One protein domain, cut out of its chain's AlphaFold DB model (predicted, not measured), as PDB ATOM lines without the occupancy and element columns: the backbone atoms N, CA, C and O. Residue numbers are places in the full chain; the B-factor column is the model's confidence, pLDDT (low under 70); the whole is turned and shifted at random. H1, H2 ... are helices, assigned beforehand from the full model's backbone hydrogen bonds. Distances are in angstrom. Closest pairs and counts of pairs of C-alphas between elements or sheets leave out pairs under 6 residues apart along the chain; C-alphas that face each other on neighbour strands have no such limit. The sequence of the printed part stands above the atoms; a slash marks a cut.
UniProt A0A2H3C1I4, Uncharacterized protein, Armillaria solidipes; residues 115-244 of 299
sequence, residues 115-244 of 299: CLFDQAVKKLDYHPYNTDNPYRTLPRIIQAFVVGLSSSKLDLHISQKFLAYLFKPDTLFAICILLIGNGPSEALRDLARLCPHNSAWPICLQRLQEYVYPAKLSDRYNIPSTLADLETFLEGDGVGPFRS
ATOM      1  N   CYS A 115      41.390  35.223  -4.151       88.50
ATOM      2  CA  CYS A 115      42.054  34.142  -3.435       88.50
ATOM      3  C   CYS A 115      43.559  34.417  -3.257       88.50
ATOM      4  O   CYS A 115      44.422  33.653  -3.695       88.50
ATOM      5  N   LEU A 116      43.879  35.548  -2.627       86.62
ATOM      6  CA  LEU A 116      45.221  36.136  -2.605       86.62
ATOM      7  C   LEU A 116      46.323  35.157  -2.159       86.62
ATOM      8  O   LEU A 116      47.435  35.169  -2.691       86.62
ATOM      9  N   PHE A 117      46.018  34.284  -1.198       86.19
ATOM     10  CA  PHE A 117      46.952  33.295  -0.662       86.19
ATOM     11  C   PHE A 117      47.010  31.989  -1.463       86.19
ATOM     12  O   PHE A 117      47.884  31.168  -1.203       86.19
ATOM     13  N   ASP A 118      46.201  31.801  -2.504       84.50
ATOM     14  CA  ASP A 118      46.326  30.639  -3.394       84.50
ATOM     15  C   ASP A 118      47.632  30.706  -4.196       84.50
ATOM     16  O   ASP A 118      48.188  29.685  -4.596       84.50
ATOM     17  N   GLN A 119      48.193  31.906  -4.380       68.69
ATOM     18  CA  GLN A 119      49.555  32.055  -4.893       68.69
ATOM     19  C   GLN A 119      50.600  31.444  -3.949       68.69
ATOM     20  O   GLN A 119      51.619  30.939  -4.423       68.69
ATOM     21  N   ALA A 120      50.364  31.484  -2.634       67.50
ATOM     22  CA  ALA A 120      51.213  30.815  -1.655       67.50
ATOM     23  C   ALA A 120      51.069  29.290  -1.755       67.50
ATOM     24  O   ALA A 120      52.086  28.603  -1.774       67.50
ATOM     25  N   VAL A 121      49.836  28.788  -1.914       66.56
ATOM     26  CA  VAL A 121      49.537  27.361  -2.148       66.56
ATOM     27  C   VAL A 121      50.282  26.856  -3.385       66.56
ATOM     28  O   VAL A 121      51.151  26.000  -3.272       66.56
ATOM     29  N   LYS A 122      50.049  27.475  -4.551       69.62
ATOM     30  CA  LYS A 122      50.676  27.066  -5.819       69.62
ATOM     31  C   LYS A 122      52.199  27.025  -5.720       69.62
ATOM     32  O   LYS A 122      52.838  26.158  -6.294       69.62
ATOM     33  N   LYS A 123      52.818  27.977  -5.023       61.94
ATOM     34  CA  LYS A 123      54.283  28.076  -4.968       61.94
ATOM     35  C   LYS A 123      54.932  27.101  -3.985       61.94
ATOM     36  O   LYS A 123      56.094  26.764  -4.209       61.94
ATOM     37  N   LEU A 124      54.204  26.635  -2.964       62.19
ATOM     38  CA  LEU A 124      54.633  25.503  -2.135       62.19
ATOM     39  C   LEU A 124      54.780  24.229  -2.980       62.19
ATOM     40  O   LEU A 124      55.741  23.491  -2.776       62.19
ATOM     41  N   ASP A 125      53.910  24.039  -3.976       55.84
ATOM     42  CA  ASP A 125      53.930  22.859  -4.852       55.84
ATOM     43  C   ASP A 125      55.113  22.848  -5.843       55.84
ATOM     44  O   ASP A 125      55.658  21.789  -6.147       55.84
ATOM     45  N   TYR A 126      55.542  24.015  -6.351       52.34
ATOM     46  CA  TYR A 126      56.577  24.099  -7.403       52.34
ATOM     47  C   TYR A 126      58.017  24.221  -6.887       52.34
ATOM     48  O   TYR A 126      58.952  23.771  -7.550       52.34
ATOM     49  N   HIS A 127      58.233  24.860  -5.736       55.25
ATOM     50  CA  HIS A 127      59.568  25.025  -5.164       55.25
ATOM     51  C   HIS A 127      59.501  24.905  -3.643       55.25
ATOM     52  O   HIS A 127      59.335  25.926  -2.965       55.25
ATOM     53  N   PRO A 128      59.701  23.695  -3.088       51.91
ATOM     54  CA  PRO A 128      59.869  23.513  -1.656       51.91
ATOM     55  C   PRO A 128      61.176  24.199  -1.223       51.91
ATOM     56  O   PRO A 128      62.250  23.611  -1.200       51.91
ATOM     57  N   TYR A 129      61.083  25.498  -0.933       56.31
ATOM     58  CA  TYR A 129      62.084  26.332  -0.271       56.31
ATOM     59  C   TYR A 129      63.495  26.309  -0.875       56.31
ATOM     60  O   TYR A 129      64.460  25.857  -0.255       56.31
ATOM     61  N   ASN A 130      63.652  26.921  -2.051       46.03
ATOM     62  CA  ASN A 130      64.982  27.311  -2.512       46.03
ATOM     63  C   ASN A 130      65.539  28.443  -1.619       46.03
ATOM     64  O   ASN A 130      64.830  29.386  -1.255       46.03
ATOM     65  N   THR A 131      66.797  28.323  -1.201       45.19
ATOM     66  CA  THR A 131      67.312  28.951   0.032       45.19
ATOM     67  C   THR A 131      67.706  30.428  -0.076       45.19
ATOM     68  O   THR A 131      68.100  31.019   0.926       45.19
ATOM     69  N   ASP A 132      67.482  31.060  -1.229       45.88
ATOM     70  CA  ASP A 132      67.666  32.507  -1.458       45.88
ATOM     71  C   ASP A 132      66.385  33.322  -1.188       45.88
ATOM     72  O   ASP A 132      66.098  34.329  -1.845       45.88
ATOM     73  N   ASN A 133      65.617  32.835  -0.206       50.53
ATOM     74  CA  ASN A 133      64.203  33.072   0.081       50.53
ATOM     75  C   ASN A 133      63.668  34.470  -0.326       50.53
ATOM     76  O   ASN A 133      63.811  35.434   0.438       50.53
ATOM     77  N   PRO A 134      62.981  34.584  -1.480       49.03
ATOM     78  CA  PRO A 134      62.382  35.836  -1.937       49.03
ATOM     79  C   PRO A 134      61.100  36.241  -1.180       49.03
ATOM     80  O   PRO A 134      60.520  37.271  -1.508       49.03
ATOM     81  N   TYR A 135      60.680  35.499  -0.144       57.00
ATOM     82  CA  TYR A 135      59.356  35.627   0.487       57.00
ATOM     83  C   TYR A 135      59.379  36.061   1.962       57.00
ATOM     84  O   TYR A 135      58.451  35.765   2.713       57.00
ATOM     85  N   ARG A 136      60.405  36.797   2.420       64.31
ATOM     86  CA  ARG A 136      60.439  37.336   3.803       64.31
ATOM     87  C   ARG A 136      59.229  38.211   4.156       64.31
ATOM     88  O   ARG A 136      58.908  38.354   5.333       64.31
ATOM     89  N   THR A 137      58.575  38.797   3.159       71.31
ATOM     90  CA  THR A 137      57.453  39.724   3.353       71.31
ATOM     91  C   THR A 137      56.118  39.003   3.519       71.31
ATOM     92  O   THR A 137      55.247  39.495   4.229       71.31
ATOM     93  N   LEU A 138      55.969  37.809   2.940       79.12
ATOM     94  CA  LEU A 138      54.699  37.087   2.909       79.12
ATOM     95  C   LEU A 138      54.169  36.729   4.317       79.12
ATOM     96  O   LEU A 138      53.015  37.056   4.592       79.12
ATOM     97  N   PRO A 139      54.978  36.195   5.259       81.50
ATOM     98  CA  PRO A 139      54.521  35.981   6.635       81.50
ATOM     99  C   PRO A 139      54.069  37.263   7.348       81.50
ATOM    100  O   PRO A 139      53.152  37.218   8.161       81.50
ATOM    101  N   ARG A 140      54.674  38.420   7.036       81.44
ATOM    102  CA  ARG A 140      54.266  39.715   7.612       81.44
ATOM    103  C   ARG A 140      52.934  40.201   7.050       81.44
ATOM    104  O   ARG A 140      52.146  40.788   7.780       81.44
ATOM    105  N   ILE A 141      52.681  39.952   5.768       85.12
ATOM    106  CA  ILE A 141      51.401  40.280   5.131       85.12
ATOM    107  C   ILE A 141      50.298  39.403   5.716       85.12
ATOM    108  O   ILE A 141      49.273  39.924   6.140       85.12
ATOM    109  N   ILE A 142      50.544  38.095   5.832       88.50
ATOM    110  CA  ILE A 142      49.640  37.164   6.518       88.50
ATOM    111  C   ILE A 142      49.359  37.647   7.945       88.50
ATOM    112  O   ILE A 142      48.198  37.751   8.330       88.50
ATOM    113  N   GLN A 143      50.398  38.005   8.710       88.44
ATOM    114  CA  GLN A 143      50.229  38.555  10.056       88.44
ATOM    115  C   GLN A 143      49.328  39.793  10.054       88.44
ATOM    116  O   GLN A 143      48.447  39.888  10.901       88.44
ATOM    117  N   ALA A 144      49.513  40.726   9.116       89.62
ATOM    118  CA  ALA A 144      48.668  41.911   9.033       89.62
ATOM    119  C   ALA A 144      47.190  41.534   8.845       89.62
ATOM    120  O   ALA A 144      46.340  42.098   9.529       89.62
ATOM    121  N   PHE A 145      46.875  40.561   7.978       92.62
ATOM    122  CA  PHE A 145      45.501  40.070   7.795       92.62
ATOM    123  C   PHE A 145      44.957  39.383   9.053       92.62
ATOM    124  O   PHE A 145      43.832  39.663   9.455       92.62
ATOM    125  N   VAL A 146      45.751  38.545   9.723       91.50
ATOM    126  CA  VAL A 146      45.338  37.892  10.978       91.50
ATOM    127  C   VAL A 146      45.045  38.924  12.074       91.50
ATOM    128  O   VAL A 146      44.006  38.856  12.725       91.50
ATOM    129  N   VAL A 147      45.914  39.925  12.241       89.88
ATOM    130  CA  VAL A 147      45.697  41.025  13.195       89.88
ATOM    131  C   VAL A 147      44.473  41.856  12.796       89.88
ATOM    132  O   VAL A 147      43.664  42.216  13.649       89.88
ATOM    133  N   GLY A 148      44.298  42.119  11.499       90.25
ATOM    134  CA  GLY A 148      43.159  42.856  10.955       90.25
ATOM    135  C   GLY A 148      41.807  42.187  11.217       90.25
ATOM    136  O   GLY A 148      40.828  42.896  11.432       90.25
ATOM    137  N   LEU A 149      41.746  40.851  11.296       91.25
ATOM    138  CA  LEU A 149      40.513  40.117  11.628       91.25
ATOM    139  C   LEU A 149      39.997  40.395  13.041       91.25
ATOM    140  O   LEU A 149      38.796  40.301  13.279       91.25
ATOM    141  N   SER A 150      40.889  40.782  13.954       86.88
ATOM    142  CA  SER A 150      40.539  41.187  15.320       86.88
ATOM    143  C   SER A 150      40.174  42.677  15.431       86.88
ATOM    144  O   SER A 150      39.866  43.163  16.519       86.88
ATOM    145  N   SER A 151      40.240  43.436  14.334       87.38
ATOM    146  CA  SER A 151      40.002  44.879  14.335       87.38
ATOM    147  C   SER A 151      38.511  45.205  14.378       87.38
ATOM    148  O   SER A 151      37.748  44.781  13.514       87.38
ATOM    149  N   SER A 152      38.104  46.081  15.300       87.88
ATOM    150  CA  SER A 152      36.733  46.620  15.356       87.88
ATOM    151  C   SER A 152      36.360  47.495  14.150       87.88
ATOM    152  O   SER A 152      35.194  47.837  13.973       87.88
ATOM    153  N   LYS A 153      37.342  47.873  13.320       88.56
ATOM    154  CA  LYS A 153      37.146  48.659  12.093       88.56
ATOM    155  C   LYS A 153      36.720  47.806  10.891       88.56
ATOM    156  O   LYS A 153      36.405  48.387   9.849       88.56
ATOM    157  N   LEU A 154      36.815  46.476  10.994       91.56
ATOM    158  CA  LEU A 154      36.508  45.544   9.913       91.56
ATOM    159  C   LEU A 154      35.019  45.212   9.953       91.56
ATOM    160  O   LEU A 154      34.476  44.869  11.001       91.56
ATOM    161  N   ASP A 155      34.364  45.309   8.805       93.75
ATOM    162  CA  ASP A 155      32.972  44.918   8.657       93.75
ATOM    163  C   ASP A 155      32.799  43.425   8.967       93.75
ATOM    164  O   ASP A 155      33.556  42.568   8.497       93.75
ATOM    165  N   LEU A 156      31.772  43.113   9.758       92.25
ATOM    166  CA  LEU A 156      31.528  41.761  10.249       92.25
ATOM    167  C   LEU A 156      31.267  40.768   9.108       92.25
ATOM    168  O   LEU A 156      31.741  39.633   9.162       92.25
ATOM    169  N   HIS A 157      30.544  41.180   8.065       94.38
ATOM    170  CA  HIS A 157      30.237  40.301   6.943       94.38
ATOM    171  C   HIS A 157      31.482  40.029   6.091       94.38
ATOM    172  O   HIS A 157      31.708  38.893   5.664       94.38
ATOM    173  N   ILE A 158      32.317  41.048   5.879       93.88
ATOM    174  CA  ILE A 158      33.611  40.901   5.200       93.88
ATOM    175  C   ILE A 158      34.528  39.966   5.998       93.88
ATOM    176  O   ILE A 158      35.103  39.044   5.418       93.88
ATOM    177  N   SER A 159      34.611  40.154   7.319       93.00
ATOM    178  CA  SER A 159      35.392  39.297   8.218       93.00
ATOM    179  C   SER A 159      34.973  37.829   8.105       93.00
ATOM    180  O   SER A 159      35.807  36.960   7.862       93.00
ATOM    181  N   GLN A 160      33.667  37.544   8.159       92.88
ATOM    182  CA  GLN A 160      33.138  36.184   8.013       92.88
ATOM    183  C   GLN A 160      33.469  35.556   6.652       92.88
ATOM    184  O   GLN A 160      33.881  34.396   6.597       92.88
ATOM    185  N   LYS A 161      33.327  36.305   5.547       93.88
ATOM    186  CA  LYS A 161      33.694  35.808   4.208       93.88
ATOM    187  C   LYS A 161      35.182  35.496   4.109       93.88
ATOM    188  O   LYS A 161      35.556  34.463   3.556       93.88
ATOM    189  N   PHE A 162      36.023  36.375   4.645       95.31
ATOM    190  CA  PHE A 162      37.463  36.169   4.624       95.31
ATOM    191  C   PHE A 162      37.884  34.999   5.513       95.31
ATOM    192  O   PHE A 162      38.720  34.209   5.094       95.31
ATOM    193  N   LEU A 163      37.272  34.813   6.687       94.25
ATOM    194  CA  LEU A 163      37.490  33.628   7.523       94.25
ATOM    195  C   LEU A 163      37.108  32.342   6.779       94.25
ATOM    196  O   LEU A 163      37.884  31.392   6.769       94.25
ATOM    197  N   ALA A 164      35.964  32.318   6.092       93.38
ATOM    198  CA  ALA A 164      35.567  31.162   5.286       93.38
ATOM    199  C   ALA A 164      36.580  30.845   4.169       93.38
ATOM    200  O   ALA A 164      36.813  29.677   3.862       93.38
ATOM    201  N   TYR A 165      37.202  31.869   3.576       94.56
ATOM    202  CA  TYR A 165      38.314  31.698   2.640       94.56
ATOM    203  C   TYR A 165      39.575  31.155   3.332       94.56
ATOM    204  O   TYR A 165      40.143  30.160   2.887       94.56
ATOM    205  N   LEU A 166      39.985  31.783   4.434       93.50
ATOM    206  CA  LEU A 166      41.210  31.481   5.172       93.50
ATOM    207  C   LEU A 166      41.238  30.044   5.707       93.50
ATOM    208  O   LEU A 166      42.282  29.400   5.692       93.50
ATOM    209  N   PHE A 167      40.081  29.546   6.148       93.94
ATOM    210  CA  PHE A 167      39.904  28.205   6.703       93.94
ATOM    211  C   PHE A 167      39.581  27.134   5.649       93.94
ATOM    212  O   PHE A 167      39.237  26.006   6.002       93.94
ATOM    213  N   LYS A 168      39.729  27.427   4.350       92.94
ATOM    214  CA  LYS A 168      39.815  26.358   3.345       92.94
ATOM    215  C   LYS A 168      41.058  25.498   3.636       92.94
ATOM    216  O   LYS A 168      42.112  26.073   3.903       92.94
ATOM    217  N   PRO A 169      40.986  24.155   3.549       90.00
ATOM    218  CA  PRO A 169      42.085  23.277   3.967       90.00
ATOM    219  C   PRO A 169      43.448  23.601   3.340       90.00
ATOM    220  O   PRO A 169      44.447  23.667   4.053       90.00
ATOM    221  N   ASP A 170      43.495  23.851   2.027       88.75
ATOM    222  CA  ASP A 170      44.754  24.134   1.321       88.75
ATOM    223  C   ASP A 170      45.318  25.514   1.684       88.75
ATOM    224  O   ASP A 170      46.518  25.662   1.920       88.75
ATOM    225  N   THR A 171      44.445  26.517   1.794       90.88
ATOM    226  CA  THR A 171      44.809  27.883   2.188       90.88
ATOM    227  C   THR A 171      45.338  27.921   3.621       90.88
ATOM    228  O   THR A 171      46.412  28.478   3.860       90.88
ATOM    229  N   LEU A 172      44.630  27.285   4.561       93.19
ATOM    230  CA  LEU A 172      45.029  27.206   5.965       93.19
ATOM    231  C   LEU A 172      46.390  26.522   6.108       93.19
ATOM    232  O   LEU A 172      47.284  27.056   6.764       93.19
ATOM    233  N   PHE A 173      46.573  25.385   5.436       90.56
ATOM    234  CA  PHE A 173      47.834  24.651   5.424       90.56
ATOM    235  C   PHE A 173      48.999  25.503   4.904       90.56
ATOM    236  O   PHE A 173      50.024  25.626   5.580       90.56
ATOM    237  N   ALA A 174      48.831  26.155   3.750       87.88
ATOM    238  CA  ALA A 174      49.871  26.996   3.162       87.88
ATOM    239  C   ALA A 174      50.276  28.157   4.080       87.88
ATOM    240  O   ALA A 174      51.461  28.464   4.239       87.88
ATOM    241  N   ILE A 175      49.294  28.785   4.724       89.38
ATOM    242  CA  ILE A 175      49.519  29.876   5.671       89.38
ATOM    243  C   ILE A 175      50.248  29.380   6.919       89.38
ATOM    244  O   ILE A 175      51.240  29.990   7.321       89.38
ATOM    245  N   CYS A 176      49.813  28.265   7.509       90.25
ATOM    246  CA  CYS A 176      50.463  27.691   8.683       90.25
ATOM    247  C   CYS A 176      51.922  27.315   8.399       90.25
ATOM    248  O   CYS A 176      52.794  27.668   9.193       90.25
ATOM    249  N   ILE A 177      52.216  26.700   7.248       86.69
ATOM    250  CA  ILE A 177      53.595  26.400   6.831       86.69
ATOM    251  C   ILE A 177      54.458  27.668   6.806       86.69
ATOM    252  O   ILE A 177      55.563  27.694   7.360       86.69
ATOM    253  N   LEU A 178      53.956  28.740   6.188       83.69
ATOM    254  CA  LEU A 178      54.686  30.002   6.080       83.69
ATOM    255  C   LEU A 178      54.919  30.660   7.442       83.69
ATOM    256  O   LEU A 178      55.983  31.248   7.663       83.69
ATOM    257  N   LEU A 179      53.952  30.547   8.354       86.19
ATOM    258  CA  LEU A 179      54.064  31.082   9.705       86.19
ATOM    259  C   LEU A 179      55.039  30.277  10.578       86.19
ATOM    260  O   LEU A 179      55.805  30.883  11.322       86.19
ATOM    261  N   ILE A 180      55.080  28.950  10.441       84.69
ATOM    262  CA  ILE A 180      56.003  28.068  11.175       84.69
ATOM    263  C   ILE A 180      57.448  28.254  10.703       84.69
ATOM    264  O   ILE A 180      58.362  28.389  11.515       84.69
ATOM    265  N   GLY A 181      57.667  28.262   9.385       69.19
ATOM    266  CA  GLY A 181      59.010  28.264   8.808       69.19
ATOM    267  C   GLY A 181      59.679  29.637   8.743       69.19
ATOM    268  O   GLY A 181      60.880  29.712   8.505       69.19
ATOM    269  N   ASN A 182      58.934  30.738   8.872       68.69
ATOM    270  CA  ASN A 182      59.507  32.081   8.710       68.69
ATOM    271  C   ASN A 182      58.650  33.219   9.299       68.69
ATOM    272  O   ASN A 182      58.931  34.392   9.035       68.69
ATOM    273  N   GLY A 183      57.579  32.906  10.030       64.00
ATOM    274  CA  GLY A 183      56.636  33.894  10.542       64.00
ATOM    275  C   GLY A 183      56.800  34.205  12.030       64.00
ATOM    276  O   GLY A 183      57.519  33.516  12.755       64.00
ATOM    277  N   PRO A 184      56.135  35.270  12.502       69.62
ATOM    278  CA  PRO A 184      56.023  35.545  13.925       69.62
ATOM    279  C   PRO A 184      55.132  34.485  14.577       69.62
ATOM    280  O   PRO A 184      53.999  34.275  14.147       69.62
ATOM    281  N   SER A 185      55.619  33.848  15.643       71.62
ATOM    282  CA  SER A 185      54.876  32.814  16.383       71.62
ATOM    283  C   SER A 185      53.538  33.312  16.946       71.62
ATOM    284  O   SER A 185      52.622  32.525  17.165       71.62
ATOM    285  N   GLU A 186      53.407  34.620  17.154       82.50
ATOM    286  CA  GLU A 186      52.167  35.283  17.565       82.50
ATOM    287  C   GLU A 186      51.080  35.184  16.489       82.50
ATOM    288  O   GLU A 186      49.947  34.851  16.814       82.50
ATOM    289  N   ALA A 187      51.426  35.334  15.206       86.44
ATOM    290  CA  ALA A 187      50.452  35.275  14.116       86.44
ATOM    291  C   ALA A 187      49.792  33.893  13.988       86.44
ATOM    292  O   ALA A 187      48.604  33.804  13.694       86.44
ATOM    293  N   LEU A 188      50.541  32.811  14.235       89.50
ATOM    294  CA  LEU A 188      49.989  31.453  14.222       89.50
ATOM    295  C   LEU A 188      49.011  31.236  15.383       89.50
ATOM    296  O   LEU A 188      47.962  30.621  15.208       89.50
ATOM    297  N   ARG A 189      49.327  31.786  16.559       87.38
ATOM    298  CA  ARG A 189      48.431  31.752  17.719       87.38
ATOM    299  C   ARG A 189      47.170  32.560  17.483       87.38
ATOM    300  O   ARG A 189      46.083  32.096  17.802       87.38
ATOM    301  N   ASP A 190      47.318  33.771  16.964       89.56
ATOM    302  CA  ASP A 190      46.185  34.649  16.702       89.56
ATOM    303  C   ASP A 190      45.270  34.017  15.651       89.56
ATOM    304  O   ASP A 190      44.059  34.001  15.838       89.56
ATOM    305  N   LEU A 191      45.835  33.356  14.633       91.94
ATOM    306  CA  LEU A 191      45.069  32.551  13.683       91.94
ATOM    307  C   LEU A 191      44.286  31.420  14.368       91.94
ATOM    308  O   LEU A 191      43.093  31.261  14.111       91.94
ATOM    309  N   ALA A 192      44.928  30.666  15.264       91.00
ATOM    310  CA  ALA A 192      44.276  29.603  16.030       91.00
ATOM    311  C   ALA A 192      43.145  30.131  16.931       91.00
ATOM    312  O   ALA A 192      42.108  29.485  17.064       91.00
ATOM    313  N   ARG A 193      43.305  31.331  17.501       89.56
ATOM    314  CA  ARG A 193      42.291  31.992  18.339       89.56
ATOM    315  C   ARG A 193      41.058  32.454  17.573       89.56
ATOM    316  O   ARG A 193      39.993  32.535  18.176       89.56
ATOM    317  N   LEU A 194      41.185  32.771  16.283       88.88
ATOM    318  CA  LEU A 194      40.058  33.277  15.493       88.88
ATOM    319  C   LEU A 194      38.936  32.241  15.365       88.88
ATOM    320  O   LEU A 194      37.765  32.594  15.485       88.88
ATOM    321  N   CYS A 195      39.279  30.969  15.132       87.69
ATOM    322  CA  CYS A 195      38.313  29.870  15.047       87.69
ATOM    323  C   CYS A 195      38.925  28.554  15.576       87.69
ATOM    324  O   CYS A 195      39.251  27.681  14.768       87.69
ATOM    325  N   PRO A 196      39.084  28.372  16.900       87.69
ATOM    326  CA  PRO A 196      39.775  27.204  17.466       87.69
ATOM    327  C   PRO A 196      39.067  25.878  17.156       87.69
ATOM    328  O   PRO A 196      39.720  24.871  16.919       87.69
ATOM    329  N   HIS A 197      37.735  25.883  17.055       87.38
ATOM    330  CA  HIS A 197      36.929  24.683  16.780       87.38
ATOM    331  C   HIS A 197      36.624  24.465  15.288       87.38
ATOM    332  O   HIS A 197      35.691  23.738  14.942       87.38
ATOM    333  N   ASN A 198      37.345  25.130  14.381       91.44
ATOM    334  CA  ASN A 198      37.120  24.947  12.949       91.44
ATOM    335  C   ASN A 198      37.531  23.531  12.500       91.44
ATOM    336  O   ASN A 198      38.624  23.062  12.814       91.44
ATOM    337  N   SER A 199      36.685  22.874  11.705       92.25
ATOM    338  CA  SER A 199      36.911  21.507  11.213       92.25
ATOM    339  C   SER A 199      38.108  21.359  10.265       92.25
ATOM    340  O   SER A 199      38.533  20.237   9.997       92.25
ATOM    341  N   ALA A 200      38.682  22.460   9.771       93.56
ATOM    342  CA  ALA A 200      39.899  22.439   8.967       93.56
ATOM    343  C   ALA A 200      41.173  22.190   9.796       93.56
ATOM    344  O   ALA A 200      42.177  21.752   9.229       93.56
ATOM    345  N   TRP A 201      41.155  22.431  11.115       94.12
ATOM    346  CA  TRP A 201      42.342  22.283  11.965       94.12
ATOM    347  C   TRP A 201      42.916  20.865  11.997       94.12
ATOM    348  O   TRP A 201      44.114  20.746  11.745       94.12
ATOM    349  N   PRO A 202      42.127  19.794  12.220       92.94
ATOM    350  CA  PRO A 202      42.664  18.432  12.220       92.94
ATOM    351  C   PRO A 202      43.363  18.067  10.904       92.94
ATOM    352  O   PRO A 202      44.460  17.517  10.913       92.94
ATOM    353  N   ILE A 203      42.769  18.448   9.767       93.50
ATOM    354  CA  ILE A 203      43.337  18.196   8.433       93.50
ATOM    355  C   ILE A 203      44.642  18.980   8.252       93.50
ATOM    356  O   ILE A 203      45.626  18.451   7.738       93.50
ATOM    357  N   CYS A 204      44.662  20.247   8.675       94.12
ATOM    358  CA  CYS A 204      45.850  21.090   8.604       94.12
ATOM    359  C   CYS A 204      46.989  20.538   9.475       94.12
ATOM    360  O   CYS A 204      48.104  20.388   8.983       94.12
ATOM    361  N   LEU A 205      46.708  20.182  10.734       93.25
ATOM    362  CA  LEU A 205      47.686  19.616  11.666       93.25
ATOM    363  C   LEU A 205      48.300  18.323  11.132       93.25
ATOM    364  O   LEU A 205      49.524  18.213  11.101       93.25
ATOM    365  N   GLN A 206      47.470  17.398  10.642       93.31
ATOM    366  CA  GLN A 206      47.950  16.158  10.038       93.31
ATOM    367  C   GLN A 206      48.922  16.449   8.886       93.31
ATOM    368  O   GLN A 206      50.046  15.950   8.868       93.31
ATOM    369  N   ARG A 207      48.534  17.329   7.955       93.12
ATOM    370  CA  ARG A 207      49.401  17.702   6.828       93.12
ATOM    371  C   ARG A 207      50.691  18.382   7.283       93.12
ATOM    372  O   ARG A 207      51.733  18.157   6.683       93.12
ATOM    373  N   LEU A 208      50.646  19.213   8.326       90.94
ATOM    374  CA  LEU A 208      51.831  19.871   8.888       90.94
ATOM    375  C   LEU A 208      52.797  18.885   9.553       90.94
ATOM    376  O   LEU A 208      54.003  19.124   9.508       90.94
ATOM    377  N   GLN A 209      52.288  17.816  10.169       90.75
ATOM    378  CA  GLN A 209      53.092  16.747  10.770       90.75
ATOM    379  C   GLN A 209      53.728  15.849   9.698       90.75
ATOM    380  O   GLN A 209      54.882  15.452   9.835       90.75
ATOM    381  N   GLU A 210      52.998  15.563   8.618       90.56
ATOM    382  CA  GLU A 210      53.473  14.761   7.480       90.56
ATOM    383  C   GLU A 210      54.396  15.548   6.531       90.56
ATOM    384  O   GLU A 210      55.116  14.958   5.720       90.56
ATOM    385  N   TYR A 211      54.399  16.883   6.615       86.31
ATOM    386  CA  TYR A 211      55.192  17.734   5.736       86.31
ATOM    387  C   TYR A 211      56.698  17.566   5.975       86.31
ATOM    388  O   TYR A 211      57.214  17.739   7.081       86.31
ATOM    389  N   VAL A 212      57.439  17.298   4.897       84.56
ATOM    390  CA  VAL A 212      58.900  17.177   4.940       84.56
ATOM    391  C   VAL A 212      59.527  18.570   4.928       84.56
ATOM    392  O   VAL A 212      59.720  19.189   3.880       84.56
ATOM    393  N   TYR A 213      59.865  19.070   6.115       81.06
ATOM    394  CA  TYR A 213      60.523  20.366   6.253       81.06
ATOM    395  C   TYR A 213      61.968  20.325   5.723       81.06
ATOM    396  O   TYR A 213      62.734  19.419   6.067       81.06
ATOM    397  N   PRO A 214      62.393  21.328   4.933       77.75
ATOM    398  CA  PRO A 214      63.789  21.491   4.545       77.75
ATOM    399  C   PRO A 214      64.710  21.540   5.770       77.75
ATOM    400  O   PRO A 214      64.432  22.282   6.712       77.75
ATOM    401  N   ALA A 215      65.851  20.842   5.721       73.94
ATOM    402  CA  ALA A 215      66.793  20.740   6.845       73.94
ATOM    403  C   ALA A 215      67.157  22.106   7.461       73.94
ATOM    404  O   ALA A 215      67.074  22.284   8.669       73.94
ATOM    405  N   LYS A 216      67.416  23.126   6.630       71.31
ATOM    406  CA  LYS A 216      67.730  24.490   7.101       71.31
ATOM    407  C   LYS A 216      66.613  25.144   7.927       71.31
ATOM    408  O   LYS A 216      66.908  26.011   8.746       71.31
ATOM    409  N   LEU A 217      65.344  24.804   7.676       70.06
ATOM    410  CA  LEU A 217      64.220  25.296   8.479       70.06
ATOM    411  C   LEU A 217      64.127  24.532   9.795       70.06
ATOM    412  O   LEU A 217      63.987  25.168  10.833       70.06
ATOM    413  N   SER A 218      64.276  23.210   9.756       71.19
ATOM    414  CA  SER A 218      64.294  22.366  10.954       71.19
ATOM    415  C   SER A 218      65.448  22.715  11.903       71.19
ATOM    416  O   SER A 218      65.262  22.718  13.114       71.19
ATOM    417  N   ASP A 219      66.615  23.082  11.365       69.50
ATOM    418  CA  ASP A 219      67.782  23.490  12.159       69.50
ATOM    419  C   ASP A 219      67.607  24.887  12.774       69.50
ATOM    420  O   ASP A 219      68.106  25.176  13.863       69.50
ATOM    421  N   ARG A 220      66.916  25.788  12.063       71.31
ATOM    422  CA  ARG A 220      66.733  27.184  12.486       71.31
ATOM    423  C   ARG A 220      65.534  27.367  13.415       71.31
ATOM    424  O   ARG A 220      65.567  28.242  14.281       71.31
ATOM    425  N   TYR A 221      64.472  26.597  13.218       75.75
ATOM    426  CA  TYR A 221      63.204  26.750  13.918       75.75
ATOM    427  C   TYR A 221      62.866  25.458  14.652       75.75
ATOM    428  O   TYR A 221      62.964  24.367  14.103       75.75
ATOM    429  N   ASN A 222      62.410  25.574  15.900       82.75
ATOM    430  CA  ASN A 222      61.954  24.424  16.679       82.75
ATOM    431  C   ASN A 222      60.533  24.021  16.237       82.75
ATOM    432  O   ASN A 222      59.554  24.239  16.956       82.75
ATOM    433  N   ILE A 223      60.438  23.505  15.008       84.19
ATOM    434  CA  ILE A 223      59.190  23.118  14.342       84.19
ATOM    435  C   ILE A 223      58.426  22.067  15.158       84.19
ATOM    436  O   ILE A 223      57.255  22.327  15.436       84.19
ATOM    437  N   PRO A 224      59.047  20.968  15.644       85.88
ATOM    438  CA  PRO A 224      58.324  19.966  16.429       85.88
ATOM    439  C   PRO A 224      57.657  20.558  17.672       85.88
ATOM    440  O   PRO A 224      56.486  20.301  17.927       85.88
ATOM    441  N   SER A 225      58.362  21.426  18.410       84.88
ATOM    442  CA  SER A 225      57.758  22.091  19.569       84.88
ATOM    443  C   SER A 225      56.654  23.069  19.178       84.88
ATOM    444  O   SER A 225      55.693  23.193  19.920       84.88
ATOM    445  N   THR A 226      56.778  23.767  18.047       87.31
ATOM    446  CA  THR A 226      55.748  24.715  17.589       87.31
ATOM    447  C   THR A 226      54.460  23.990  17.199       87.31
ATOM    448  O   THR A 226      53.375  24.482  17.495       87.31
ATOM    449  N   LEU A 227      54.574  22.816  16.569       89.44
ATOM    450  CA  LEU A 227      53.427  21.967  16.243       89.44
ATOM    451  C   LEU A 227      52.772  21.399  17.505       89.44
ATOM    452  O   LEU A 227      51.558  21.499  17.632       89.44
ATOM    453  N   ALA A 228      53.563  20.903  18.462       88.62
ATOM    454  CA  ALA A 228      53.038  20.416  19.741       88.62
ATOM    455  C   ALA A 228      52.323  21.524  20.539       88.62
ATOM    456  O   ALA A 228      51.254  21.294  21.105       88.62
ATOM    457  N   ASP A 229      52.881  22.743  20.547       88.12
ATOM    458  CA  ASP A 229      52.255  23.911  21.180       88.12
ATOM    459  C   ASP A 229      50.904  24.243  20.506       88.12
ATOM    460  O   ASP A 229      49.949  24.615  21.191       88.12
ATOM    461  N   LEU A 230      50.808  24.107  19.175       89.56
ATOM    462  CA  LEU A 230      49.586  24.357  18.399       89.56
ATOM    463  C   LEU A 230      48.513  23.305  18.641       89.56
ATOM    464  O   LEU A 230      47.364  23.663  18.882       89.56
ATOM    465  N   GLU A 231      48.893  22.035  18.596       90.44
ATOM    466  CA  GLU A 231      48.016  20.901  18.876       90.44
ATOM    467  C   GLU A 231      47.417  21.022  20.281       90.44
ATOM    468  O   GLU A 231      46.199  21.107  20.423       90.44
ATOM    469  N   THR A 232      48.265  21.222  21.295       89.31
ATOM    470  CA  THR A 232      47.827  21.422  22.687       89.31
ATOM    471  C   THR A 232      46.873  22.614  22.825       89.31
ATOM    472  O   THR A 232      45.909  22.574  23.586       89.31
ATOM    473  N   PHE A 233      47.136  23.709  22.102       87.44
ATOM    474  CA  PHE A 233      46.284  24.896  22.137       87.44
ATOM    475  C   PHE A 233      44.895  24.640  21.535       87.44
ATOM    476  O   PHE A 233      43.904  25.135  22.069       87.44
ATOM    477  N   LEU A 234      44.823  23.884  20.440       88.06
ATOM    478  CA  LEU A 234      43.569  23.558  19.763       88.06
ATOM    479  C   LEU A 234      42.755  22.506  20.533       88.06
ATOM    480  O   LEU A 234      41.532  22.599  20.561       88.06
ATOM    481  N   GLU A 235      43.420  21.561  21.205       86.31
ATOM    482  CA  GLU A 235      42.782  20.584  22.098       86.31
ATOM    483  C   GLU A 235      42.251  21.219  23.392       86.31
ATOM    484  O   GLU A 235      41.211  20.813  23.901       86.31
ATOM    485  N   GLY A 236      42.944  22.230  23.925       77.88
ATOM    486  CA  GLY A 236      42.573  22.938  25.155       77.88
ATOM    487  C   GLY A 236      41.542  24.056  24.971       77.88
ATOM    488  O   GLY A 236      41.602  25.046  25.700       77.88
ATOM    489  N   ASP A 237      40.660  23.966  23.973       65.94
ATOM    490  CA  ASP A 237      39.648  24.984  23.629       65.94
ATOM    491  C   ASP A 237      40.214  26.405  23.397       65.94
ATOM    492  O   ASP A 237      39.550  27.418  23.620       65.94
ATOM    493  N   GLY A 238      41.475  26.520  22.973       62.56
ATOM    494  CA  GLY A 238      42.154  27.810  22.831       62.56
ATOM    495  C   GLY A 238      42.521  28.489  24.161       62.56
ATOM    496  O   GLY A 238      42.948  29.651  24.172       62.56
ATOM    497  N   VAL A 239      42.398  27.778  25.285       56.06
ATOM    498  CA  VAL A 239      42.757  28.223  26.637       56.06
ATOM    499  C   VAL A 239      44.040  27.507  27.065       56.06
ATOM    500  O   VAL A 239      44.045  26.588  27.874       56.06
ATOM    501  N   GLY A 240      45.175  27.927  26.503       56.19
ATOM    502  CA  GLY A 240      46.473  27.334  26.827       56.19
ATOM    503  C   GLY A 240      47.648  28.284  26.594       56.19
ATOM    504  O   GLY A 240      47.540  29.231  25.803       56.19
ATOM    505  N   PRO A 241      48.792  28.066  27.272       50.28
ATOM    506  CA  PRO A 241      49.993  28.863  27.077       50.28
ATOM    507  C   PRO A 241      50.671  28.486  25.753       50.28
ATOM    508  O   PRO A 241      51.728  27.868  25.732       50.28
ATOM    509  N   PHE A 242      50.110  28.911  24.625       51.81
ATOM    510  CA  PHE A 242      50.863  28.925  23.376       51.81
ATOM    511  C   PHE A 242      51.962  29.983  23.528       51.81
ATOM    512  O   PHE A 242      51.631  31.140  23.773       51.81
ATOM    513  N   ARG A 243      53.249  29.598  23.473       50.28
ATOM    514  CA  ARG A 243      54.474  30.401  23.754       50.28
ATOM    515  C   ARG A 243      54.295  31.914  23.963       50.28
ATOM    516  O   ARG A 243      54.745  32.730  23.156       50.28
ATOM    517  N   SER A 244      53.722  32.341  25.082       41.72
ATOM    518  CA  SER A 244      53.796  33.737  25.511       41.72
ATOM    519  C   SER A 244      55.138  33.940  26.208       41.72
ATOM    520  O   SER A 244      55.246  33.789  27.419       41.72
TER     521      SER A 244
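AT A GLANCE: This is residues 115 to 244 of the 299 residues of an uncharacterized protein of Armillaria solidipes (UniProt A0A2H3C1I4). One helix, H4, runs through the middle of a compact helical body, with H1, H2, H5, H8 and H6 set round it; H8 lies farther out, side by side with H5 and H6. H3 and H7 lie at opposite ends of the longest axis, and residues 152 to 157, of which 156 and 157 belong to H3, stick out at the H3 end. The printed part has 130 residues with eight named helices, H1 to H8 in order, and no named strand; the class is all helix, its helix packing part aligned and part crossed. The radius of gyration of the C-alphas is 14.2 A, and the rounded outline spans 40 by 30 by 24 A.

HOW THE PARTS SIT: H1, residues 118 to 126, touches residues 170 to 175 of H4, residues 169 to 182, with Val 121 and Ala 174 the closest C-alphas at 5.3 A; at 72 degrees they are only just about perpendicular. H2, residues 138 to 149, touches H4 with residues 138 to 142 alone, at a steep tilt of 62 degrees, C-alphas 139 and 179 being closest at 5.8 A. H3, residues 156 to 166, touches no helix; C-alphas 166 and 172 of H3 and H4 are closest at 5.8 A, close but not clearly touching. H4, the hub, touches five helices. With H5, residues 185 to 194, it forms a helical hairpin at a shallow tilt of 26 degrees, opposite ways, C-alphas 179 and 188 closest at 6.1 A. H2 also touches H5, the same way, at 36 degrees, only just steep, C-alphas 143 and 187 closest at 5.2 A. H6, residues 200 to 210, touches H4 at a steep tilt of 52 degrees, C-alphas 173 and 204 closest at 5.2 A. H7, residues 215 to 220, is close to H4 but not clearly touching, C-alphas 181 and 217 closest at 6.0 A. H8, residues 223 to 235, touches H5 at 21 degrees, C-alphas 192 and 234 closest at 7.1 A, and H6 at 24 degrees, C-alphas 205 and 231 closest at 7.3 A, both shallow tilts. H8 and H4 only just touch, only at their ends, with 3 pairs of C-alphas within 8 A, those of Ile 180 and Ile 223 closest at 6.7 A. In H1 to H8 every O i to N i+4 pair is within hydrogen-bond range.

IN THESE COORDINATES: H1 begins at C-alpha 118 (46.326, 30.639, -3.394). From first to last C-alpha H1 measures 12.8 A, H2 16.9 A, H3 15.0 A, H4 20.1 A, H5 14.9 A, H6 15.7 A, H7 8.6 A and H8 18.3 A. H8 ends at C-alpha 235 (42.782, 20.584, 22.098).

THE WHOLE: The farthest C-alphas, Asp 155 and Ala 215, are 41.6 A apart. The printed part has no cut; the link from H1 to H2 is long, with 11 residues. Mean pLDDT of the printed part is 80.6; residues 119 to 136, 181 to 184, 219 and 237 to 244 are under 70.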